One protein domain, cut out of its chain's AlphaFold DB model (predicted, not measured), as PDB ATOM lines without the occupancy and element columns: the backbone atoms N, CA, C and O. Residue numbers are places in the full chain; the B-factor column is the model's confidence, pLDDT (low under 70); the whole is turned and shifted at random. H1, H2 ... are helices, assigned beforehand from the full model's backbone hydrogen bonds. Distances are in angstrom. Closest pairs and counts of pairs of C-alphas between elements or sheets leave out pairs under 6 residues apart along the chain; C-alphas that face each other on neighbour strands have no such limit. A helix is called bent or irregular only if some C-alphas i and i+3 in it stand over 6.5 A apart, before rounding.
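What this domain is: This is residues 21 to 85 of the 150 residues of the protein "(California timema) hypothetical protein" of Timema californicum (UniProt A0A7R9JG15). Two longer helices, H2 and the later part of H4, pack together as the core of a small helical domain, with the short H3 on H4 and the short H1 at one end of the pair. Towards the other end of the domain, H4 turns sharply at a kink of 139 degrees near residue 68, and its first residues are folded over. The printed part has 65 residues with four named helices, H1, H2, H3 and H4 in that order, and no named strand; the class is all helix. It is compact, with a radius of gyration of the C-alphas of 11.1 A, and elongated, spanning 32 by 20 by 20 A.

How they stand to each other: The longest helix by residues is H4, residues 61 to 84. It is irregular: C-alphas 67 and 70 are 9.5 A apart, and its line is a rough one. H4 touches H2, residues 31 to 46, with its residues 74 to 82 alone; the closest C-alphas are those of Gln 36 and Ala 78, 4.8 A apart. H2 and H4 run opposite ways at a shallow tilt of 34 degrees, only just short of steep. H3, residues 49 to 55, also touches H4, and the closest C-alphas are those of Val 55 and Lys 83, 7.3 A apart. H3 and H4 run the same way at a steep tilt of 36 degrees, only just beyond shallow. H2 and H3 are close but not clearly touching, with the C-alphas of His 44 and Val 51 closest at 6.3 A. H1, residues 21 to 27, is close to H2 but not clearly touching; the closest C-alphas are those of Val 27 and Arg 33, 5.8 A apart. H1 is also close to H4 but not clearly touching, about perpendicular at 79 degrees, with the C-alphas of Val 27 and Val 82 closest at 6.7 A. H1 and H3 are apart. In H1 and H3 every O i to N i+4 pair is within hydrogen-bond range; in H2 11 of 12 are, and in H4 15 of 20.

Where its parts are: H4 has 24 residues and measures 14.9 A from its first to its last C-alpha; C-alpha 61 is at (140.291, 117.903, 132.996) and C-alpha 84 at (143.935, 117.264, 118.598). H2 has 16 residues and measures 23.8 A. H3 has 7 residues and is neither bent nor irregular, but only just: C-alphas 52 and 55 are 6.0 A apart. H1, also of 7 residues, begins with C-alpha 21 at (132.806, 107.435, 111.440).

The domain as a whole: The two C-alphas farthest apart are those of Arg 29 and Arg 66, at 31.9 A. The links H1 to H2, H2 to H3 and H3 to H4 are tight. The printed part has no cut. The mean pLDDT of the printed part is 88.9, and no printed residue is under 70; the mean is 76 in H1 and 93 in H4.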
ATOM      1  N   ALA A  21     132.292 108.644 112.088       71.50
ATOM      2  CA  ALA A  21     132.806 107.435 111.440       71.50
ATOM      3  C   ALA A  21     133.941 107.714 110.431       71.50
ATOM      4  O   ALA A  21     134.916 106.964 110.369       71.50
ATOM      5  N   GLN A  22     133.838 108.791 109.646       77.81
ATOM      6  CA  GLN A  22     134.906 109.208 108.730       77.81
ATOM      7  C   GLN A  22     136.140 109.693 109.496       77.81
ATOM      8  O   GLN A  22     137.261 109.362 109.110       77.81
ATOM      9  N   TYR A  23     135.932 110.409 110.602       74.44
ATOM     10  CA  TYR A  23     136.998 110.846 111.493       74.44
ATOM     11  C   TYR A  23     137.748 109.653 112.092       74.44
ATOM     12  O   TYR A  23     138.965 109.558 111.945       74.44
ATOM     13  N   MET A  24     137.028 108.679 112.655       72.38
ATOM     14  CA  MET A  24     137.646 107.479 113.229       72.38
ATOM     15  C   MET A  24     138.418 106.662 112.187       72.38
ATOM     16  O   MET A  24     139.479 106.130 112.492       72.38
ATOM     17  N   LYS A  25     137.958 106.625 110.929       80.56
ATOM     18  CA  LYS A  25     138.693 105.981 109.825       80.56
ATOM     19  C   LYS A  25     139.992 106.706 109.451       80.56
ATOM     20  O   LYS A  25     140.898 106.089 108.896       80.56
ATOM     21  N   LEU A  26     140.071 108.015 109.682       80.00
ATOM     22  CA  LEU A  26     141.286 108.797 109.463       80.00
ATOM     23  C   LEU A  26     142.269 108.611 110.625       80.00
ATOM     24  O   LEU A  26     143.453 108.393 110.385       80.00
ATOM     25  N   VAL A  27     141.763 108.643 111.859       78.81
ATOM     26  CA  VAL A  27     142.521 108.397 113.095       78.81
ATOM     27  C   VAL A  27     143.141 106.998 113.093       78.81
ATOM     28  O   VAL A  27     144.313 106.861 113.419       78.81
ATOM     29  N   SER A  28     142.412 105.972 112.642       77.81
ATOM     30  CA  SER A  28     142.894 104.584 112.641       77.81
ATOM     31  C   SER A  28     144.022 104.277 111.647       77.81
ATOM     32  O   SER A  28     144.601 103.196 111.701       77.81
ATOM     33  N   ARG A  29     144.357 105.204 110.736       85.38
ATOM     34  CA  ARG A  29     145.523 105.062 109.839       85.38
ATOM     35  C   ARG A  29     146.847 105.307 110.549       85.38
ATOM     36  O   ARG A  29     147.892 104.929 110.033       85.38
ATOM     37  N   ASP A  30     146.793 105.987 111.683       87.56
ATOM     38  CA  ASP A  30     147.935 106.285 112.520       87.56
ATOM     39  C   ASP A  30     147.967 105.265 113.665       87.56
ATOM     40  O   ASP A  30     147.025 105.231 114.461       87.56
ATOM     41  N   PRO A  31     149.001 104.408 113.750       86.38
ATOM     42  CA  PRO A  31     149.051 103.345 114.749       86.38
ATOM     43  C   PRO A  31     148.952 103.861 116.188       86.38
ATOM     44  O   PRO A  31     148.268 103.248 117.005       86.38
ATOM     45  N   LEU A  32     149.571 105.012 116.485       86.75
ATOM     46  CA  LEU A  32     149.555 105.610 117.822       86.75
ATOM     47  C   LEU A  32     148.152 106.092 118.172       86.75
ATOM     48  O   LEU A  32     147.623 105.796 119.243       86.75
ATOM     49  N   ARG A  33     147.510 106.812 117.248       89.00
ATOM     50  CA  ARG A  33     146.147 107.297 117.479       89.00
ATOM     51  C   ARG A  33     145.120 106.167 117.488       89.00
ATOM     52  O   ARG A  33     144.138 106.272 118.215       89.00
ATOM     53  N   ALA A  34     145.346 105.083 116.747       87.81
ATOM     54  CA  ALA A  34     144.518 103.881 116.809       87.81
ATOM     55  C   ALA A  34     144.588 103.211 118.192       87.81
ATOM     56  O   ALA A  34     143.555 102.840 118.746       87.81
ATOM     57  N   GLU A  35     145.784 103.110 118.779       89.25
ATOM     58  CA  GLU A  35     145.976 102.587 120.135       89.25
ATOM     59  C   GLU A  35     145.279 103.474 121.181       89.25
ATOM     60  O   GLU A  35     144.510 102.987 122.011       89.25
ATOM     61  N   GLN A  36     145.465 104.795 121.100       91.44
ATOM     62  CA  GLN A  36     144.798 105.737 122.005       91.44
ATOM     63  C   GLN A  36     143.276 105.741 121.838       91.44
ATOM     64  O   GLN A  36     142.538 105.913 122.810       91.44
ATOM     65  N   PHE A  37     142.779 105.485 120.631       89.69
ATOM     66  CA  PHE A  37     141.349 105.351 120.400       89.69
ATOM     67  C   PHE A  37     140.751 104.163 121.170       89.69
ATOM     68  O   PHE A  37     139.702 104.320 121.790       89.69
ATOM     69  N   GLN A  38     141.455 103.029 121.266       89.88
ATOM     70  CA  GLN A  38     141.006 101.888 122.080       89.88
ATOM     71  C   GLN A  38     140.939 102.216 123.580       89.88
ATOM     72  O   GLN A  38     140.079 101.696 124.294       89.88
ATOM     73  N   VAL A  39     141.829 103.080 124.082       90.81
ATOM     74  CA  VAL A  39     141.753 103.582 125.468       90.81
ATOM     75  C   VAL A  39     140.445 104.346 125.675       90.81
ATOM     76  O   VAL A  39     139.742 104.111 126.661       90.81
ATOM     77  N   MET A  40     140.095 105.226 124.733       90.88
ATOM     78  CA  MET A  40     138.852 105.998 124.783       90.88
ATOM     79  C   MET A  40     137.615 105.101 124.698       90.88
ATOM     80  O   MET A  40     136.703 105.291 125.499       90.88
ATOM     81  N   GLU A  41     137.598 104.108 123.803       89.62
ATOM     82  CA  GLU A  41     136.480 103.163 123.652       89.62
ATOM     83  C   GLU A  41     136.166 102.444 124.969       89.62
ATOM     84  O   GLU A  41     135.026 102.482 125.429       89.62
ATOM     85  N   ARG A  42     137.185 101.910 125.659       91.56
ATOM     86  CA  ARG A  42     137.000 101.248 126.966       91.56
ATOM     87  C   ARG A  42     136.344 102.157 128.006       91.56
ATOM     88  O   ARG A  42     135.542 101.704 128.824       91.56
ATOM     89  N   VAL A  43     136.693 103.443 127.998       93.50
ATOM     90  CA  VAL A  43     136.101 104.432 128.905       93.50
ATOM     91  C   VAL A  43     134.677 104.781 128.477       93.50
ATOM     92  O   VAL A  43     133.792 104.882 129.325       93.50
ATOM     93  N   HIS A  44     134.433 104.959 127.181       91.19
ATOM     94  CA  HIS A  44     133.127 105.340 126.643       91.19
ATOM     95  C   HIS A  44     132.083 104.236 126.763       91.19
ATOM     96  O   HIS A  44     130.926 104.559 127.033       91.19
ATOM     97  N   ASP A  45     132.487 102.968 126.684       91.62
ATOM     98  CA  ASP A  45     131.614 101.817 126.936       91.62
ATOM     99  C   ASP A  45     131.031 101.848 128.356       91.62
ATOM    100  O   ASP A  45     129.860 101.533 128.576       91.62
ATOM    101  N   LYS A  46     131.833 102.283 129.335       93.50
ATOM    102  CA  LYS A  46     131.424 102.380 130.742       93.50
ATOM    103  C   LYS A  46     130.794 103.731 131.098       93.50
ATOM    104  O   LYS A  46     129.940 103.802 131.981       93.50
ATOM    105  N   TYR A  47     131.207 104.804 130.427       92.88
ATOM    106  CA  TYR A  47     130.807 106.185 130.710       92.88
ATOM    107  C   TYR A  47     130.385 106.921 129.424       92.88
ATOM    108  O   TYR A  47     131.041 107.886 129.017       92.88
ATOM    109  N   PRO A  48     129.252 106.555 128.798       90.44
ATOM    110  CA  PRO A  48     128.833 107.119 127.507       90.44
ATOM    111  C   PRO A  48     128.573 108.633 127.558       90.44
ATOM    112  O   PRO A  48     128.694 109.332 126.551       90.44
ATOM    113  N   ALA A  49     128.286 109.185 128.742       88.81
ATOM    114  CA  ALA A  49     128.152 110.627 128.944       88.81
ATOM    115  C   ALA A  49     129.448 111.407 128.633       88.81
ATOM    116  O   ALA A  49     129.379 112.586 128.276       88.81
ATOM    117  N   LEU A  50     130.622 110.767 128.734       89.88
ATOM    118  CA  LEU A  50     131.903 111.388 128.390       89.88
ATOM    119  C   LEU A  50     132.061 111.603 126.880       89.88
ATOM    120  O   LEU A  50     132.724 112.563 126.498       89.88
ATOM    121  N   VAL A  51     131.404 110.815 126.020       86.31
ATOM    122  CA  VAL A  51     131.437 111.017 124.558       86.31
ATOM    123  C   VAL A  51     130.885 112.397 124.204       86.31
ATOM    124  O   VAL A  51     131.578 113.232 123.621       86.31
ATOM    125  N   ASN A  52     129.652 112.675 124.631       83.94
ATOM    126  CA  ASN A  52     128.987 113.944 124.332       83.94
ATOM    127  C   ASN A  52     129.715 115.135 124.963       83.94
ATOM    128  O   ASN A  52     129.730 116.224 124.396       83.94
ATOM    129  N   ARG A  53     130.323 114.933 126.136       87.56
ATOM    130  CA  ARG A  53     130.939 116.017 126.899       87.56
ATOM    131  C   ARG A  53     132.365 116.340 126.459       87.56
ATOM    132  O   ARG A  53     132.722 117.509 126.485       87.56
ATOM    133  N   CYS A  54     133.155 115.340 126.072       89.62
ATOM    134  CA  CYS A  54     134.587 115.485 125.790       89.62
ATOM    135  C   CYS A  54     134.979 115.279 124.324       89.62
ATOM    136  O   CYS A  54     135.940 115.892 123.870       89.62
ATOM    137  N   VAL A  55     134.281 114.405 123.591       84.81
ATOM    138  CA  VAL A  55     134.610 114.110 122.185       84.81
ATOM    139  C   VAL A  55     133.888 115.079 121.259       84.81
ATOM    140  O   VAL A  55     134.508 115.658 120.372       84.81
ATOM    141  N   ILE A  56     132.582 115.265 121.478       82.19
ATOM    142  CA  ILE A  56     131.741 116.141 120.648       82.19
ATOM    143  C   ILE A  56     131.915 117.616 121.034       82.19
ATOM    144  O   ILE A  56     131.903 118.486 120.169       82.19
ATOM    145  N   ALA A  57     132.075 117.899 122.327       86.31
ATOM    146  CA  ALA A  57     132.283 119.243 122.859       86.31
ATOM    147  C   ALA A  57     133.720 119.427 123.388       86.31
ATOM    148  O   ALA A  57     134.591 118.579 123.189       86.31
ATOM    149  N   GLU A  58     133.972 120.544 124.071       86.56
ATOM    150  CA  GLU A  58     135.206 120.783 124.823       86.56
ATOM    151  C   GLU A  58     134.963 120.505 126.310       86.56
ATOM    152  O   GLU A  58     134.206 121.224 126.970       86.56
ATOM    153  N   CYS A  59     135.602 119.468 126.856       89.88
ATOM    154  CA  CYS A  59     135.591 119.225 128.295       89.88
ATOM    155  C   CYS A  59     136.873 119.721 128.952       89.88
ATOM    156  O   CYS A  59     137.896 119.912 128.306       89.88
ATOM    157  N   ARG A  60     136.808 119.926 130.267       94.56
ATOM    158  CA  ARG A  60     137.961 120.262 131.101       94.56
ATOM    159  C   ARG A  60     138.419 119.035 131.881       94.56
ATOM    160  O   ARG A  60     137.598 118.182 132.227       94.56
ATOM    161  N   TYR A  61     139.702 119.006 132.237       94.25
ATOM    162  CA  TYR A  61     140.291 117.903 132.996       94.25
ATOM    163  C   TYR A  61     139.574 117.643 134.330       94.25
ATOM    164  O   TYR A  61     139.433 116.495 134.735       94.25
ATOM    165  N   ASP A  62     139.035 118.672 134.995       95.69
ATOM    166  CA  ASP A  62     138.310 118.501 136.261       95.69
ATOM    167  C   ASP A  62     137.051 117.630 136.130       95.69
ATOM    168  O   ASP A  62     136.729 116.883 137.056       95.69
ATOM    169  N   VAL A  63     136.370 117.665 134.978       93.88
ATOM    170  CA  VAL A  63     135.227 116.783 134.695       93.88
ATOM    171  C   VAL A  63     135.704 115.339 134.603       93.88
ATOM    172  O   VAL A  63     135.127 114.460 135.237       93.88
ATOM    173  N   VAL A  64     136.788 115.107 133.861       95.12
ATOM    174  CA  VAL A  64     137.378 113.779 133.678       95.12
ATOM    175  C   VAL A  64     137.884 113.219 135.006       95.12
ATOM    176  O   VAL A  64     137.551 112.089 135.355       95.12
ATOM    177  N   ASN A  65     138.608 114.019 135.790       96.50
ATOM    178  CA  ASN A  65     139.156 113.612 137.080       96.50
ATOM    179  C   ASN A  65     138.061 113.208 138.079       96.50
ATOM    180  O   ASN A  65     138.162 112.178 138.743       96.50
ATOM    181  N   ARG A  66     136.954 113.961 138.134       94.56
ATOM    182  CA  ARG A  66     135.810 113.618 138.995       94.56
ATOM    183  C   ARG A  66     135.120 112.315 138.584       94.56
ATOM    184  O   ARG A  66     134.566 111.640 139.447       94.56
ATOM    185  N   THR A  67     135.129 111.971 137.297       94.19
ATOM    186  CA  THR A  67     134.470 110.763 136.778       94.19
ATOM    187  C   THR A  67     135.365 109.525 136.842       94.19
ATOM    188  O   THR A  67     134.891 108.463 137.243       94.19
ATOM    189  N   LEU A  68     136.639 109.649 136.461       95.19
ATOM    190  CA  LEU A  68     137.541 108.516 136.225       95.19
ATOM    191  C   LEU A  68     138.605 108.320 137.312       95.19
ATOM    192  O   LEU A  68     139.163 107.229 137.408       95.19
ATOM    193  N   LYS A  69     138.863 109.339 138.143       94.12
ATOM    194  CA  LYS A  69     139.873 109.318 139.211       94.12
ATOM    195  C   LYS A  69     141.242 108.864 138.684       94.12
ATOM    196  O   LYS A  69     141.867 109.592 137.925       94.12
ATOM    197  N   GLU A  70     141.683 107.661 139.038       92.75
ATOM    198  CA  GLU A  70     142.990 107.103 138.666       92.75
ATOM    199  C   GLU A  70     143.180 106.995 137.143       92.75
ATOM    200  O   GLU A  70     144.275 107.225 136.652       92.75
ATOM    201  N   GLN A  71     142.109 106.752 136.378       91.75
ATOM    202  CA  GLN A  71     142.166 106.633 134.909       91.75
ATOM    203  C   GLN A  71     142.064 107.984 134.181       91.75
ATOM    204  O   GLN A  71     141.997 108.038 132.951       91.75
ATOM    205  N   ALA A  72     141.980 109.096 134.918       94.62
ATOM    206  CA  ALA A  72     141.682 110.393 134.329       94.62
ATOM    207  C   ALA A  72     142.793 110.907 133.416       94.62
ATOM    208  O   ALA A  72     142.492 111.498 132.382       94.62
ATOM    209  N   LEU A  73     144.058 110.702 133.794       91.88
ATOM    210  CA  LEU A  73     145.198 111.190 133.021       91.88
ATOM    211  C   LEU A  73     145.359 110.413 131.709       91.88
ATOM    212  O   LEU A  73     145.494 111.034 130.658       91.88
ATOM    213  N   ASP A  74     145.241 109.086 131.758       90.56
ATOM    214  CA  ASP A  74     145.334 108.220 130.576       90.56
ATOM    215  C   ASP A  74     144.249 108.558 129.557       90.56
ATOM    216  O   ASP A  74     144.530 108.782 128.381       90.56
ATOM    217  N   TYR A  75     143.000 108.686 130.018       93.75
ATOM    218  CA  TYR A  75     141.899 109.102 129.156       93.75
ATOM    219  C   TYR A  75     142.108 110.511 128.592       93.75
ATOM    220  O   TYR A  75     141.803 110.757 127.426       93.75
ATOM    221  N   TRP A  76     142.607 111.444 129.405       94.38
ATOM    222  CA  TRP A  76     142.844 112.821 128.978       94.38
ATOM    223  C   TRP A  76     143.907 112.899 127.879       94.38
ATOM    224  O   TRP A  76     143.674 113.524 126.845       94.38
ATOM    225  N   ASN A  77     145.035 112.210 128.058       92.88
ATOM    226  CA  ASN A  77     146.100 112.146 127.060       92.88
ATOM    227  C   ASN A  77     145.621 111.445 125.781       92.88
ATOM    228  O   ASN A  77     145.833 111.963 124.685       92.88
ATOM    229  N   ALA A  78     144.889 110.333 125.909       92.44
ATOM    230  CA  ALA A  78     144.298 109.632 124.773       92.44
ATOM    231  C   ALA A  78     143.316 110.522 123.994       92.44
ATOM    232  O   ALA A  78     143.395 110.610 122.767       92.44
ATOM    233  N   LEU A  79     142.439 111.247 124.699       92.31
ATOM    234  CA  LEU A  79     141.500 112.202 124.110       92.31
ATOM    235  C   LEU A  79     142.233 113.291 123.324       92.31
ATOM    236  O   LEU A  79     141.874 113.559 122.179       92.31
ATOM    237  N   HIS A  80     143.258 113.906 123.913       91.56
ATOM    238  CA  HIS A  80     144.042 114.940 123.242       91.56
ATOM    239  C   HIS A  80     144.819 114.395 122.039       91.56
ATOM    240  O   HIS A  80     144.848 115.044 120.987       91.56
ATOM    241  N   CYS A  81     145.364 113.184 122.146       91.88
ATOM    242  CA  CYS A  81     146.061 112.527 121.050       91.88
ATOM    243  C   CYS A  81     145.123 112.268 119.871       91.88
ATOM    244  O   CYS A  81     145.401 112.655 118.737       91.88
ATOM    245  N   VAL A  82     143.969 111.665 120.148       89.25
ATOM    246  CA  VAL A  82     142.995 111.318 119.118       89.25
ATOM    247  C   VAL A  82     142.354 112.563 118.526       89.25
ATOM    248  O   VAL A  82     142.272 112.633 117.307       89.25
ATOM    249  N   LYS A  83     141.900 113.529 119.341       87.19
ATOM    250  CA  LYS A  83     141.108 114.701 118.913       87.19
ATOM    251  C   LYS A  83     141.954 115.830 118.320       87.19
ATOM    252  O   LYS A  83     141.538 116.481 117.367       87.19
ATOM    253  N   HIS A  84     143.126 116.081 118.897       86.56
ATOM    254  CA  HIS A  84     143.935 117.264 118.598       86.56
ATOM    255  C   HIS A  84     145.334 116.928 118.075       86.56
ATOM    256  O   HIS A  84     146.056 117.843 117.687       86.56
ATOM    257  N   ASN A  85     145.712 115.644 118.031       86.62
ATOM    258  CA  ASN A  85     147.053 115.200 117.650       86.62
ATOM    259  C   ASN A  85     148.156 115.816 118.533       86.62
ATOM    260  O   ASN A  85     149.234 116.163 118.054       86.62
TER     261      ASN A  85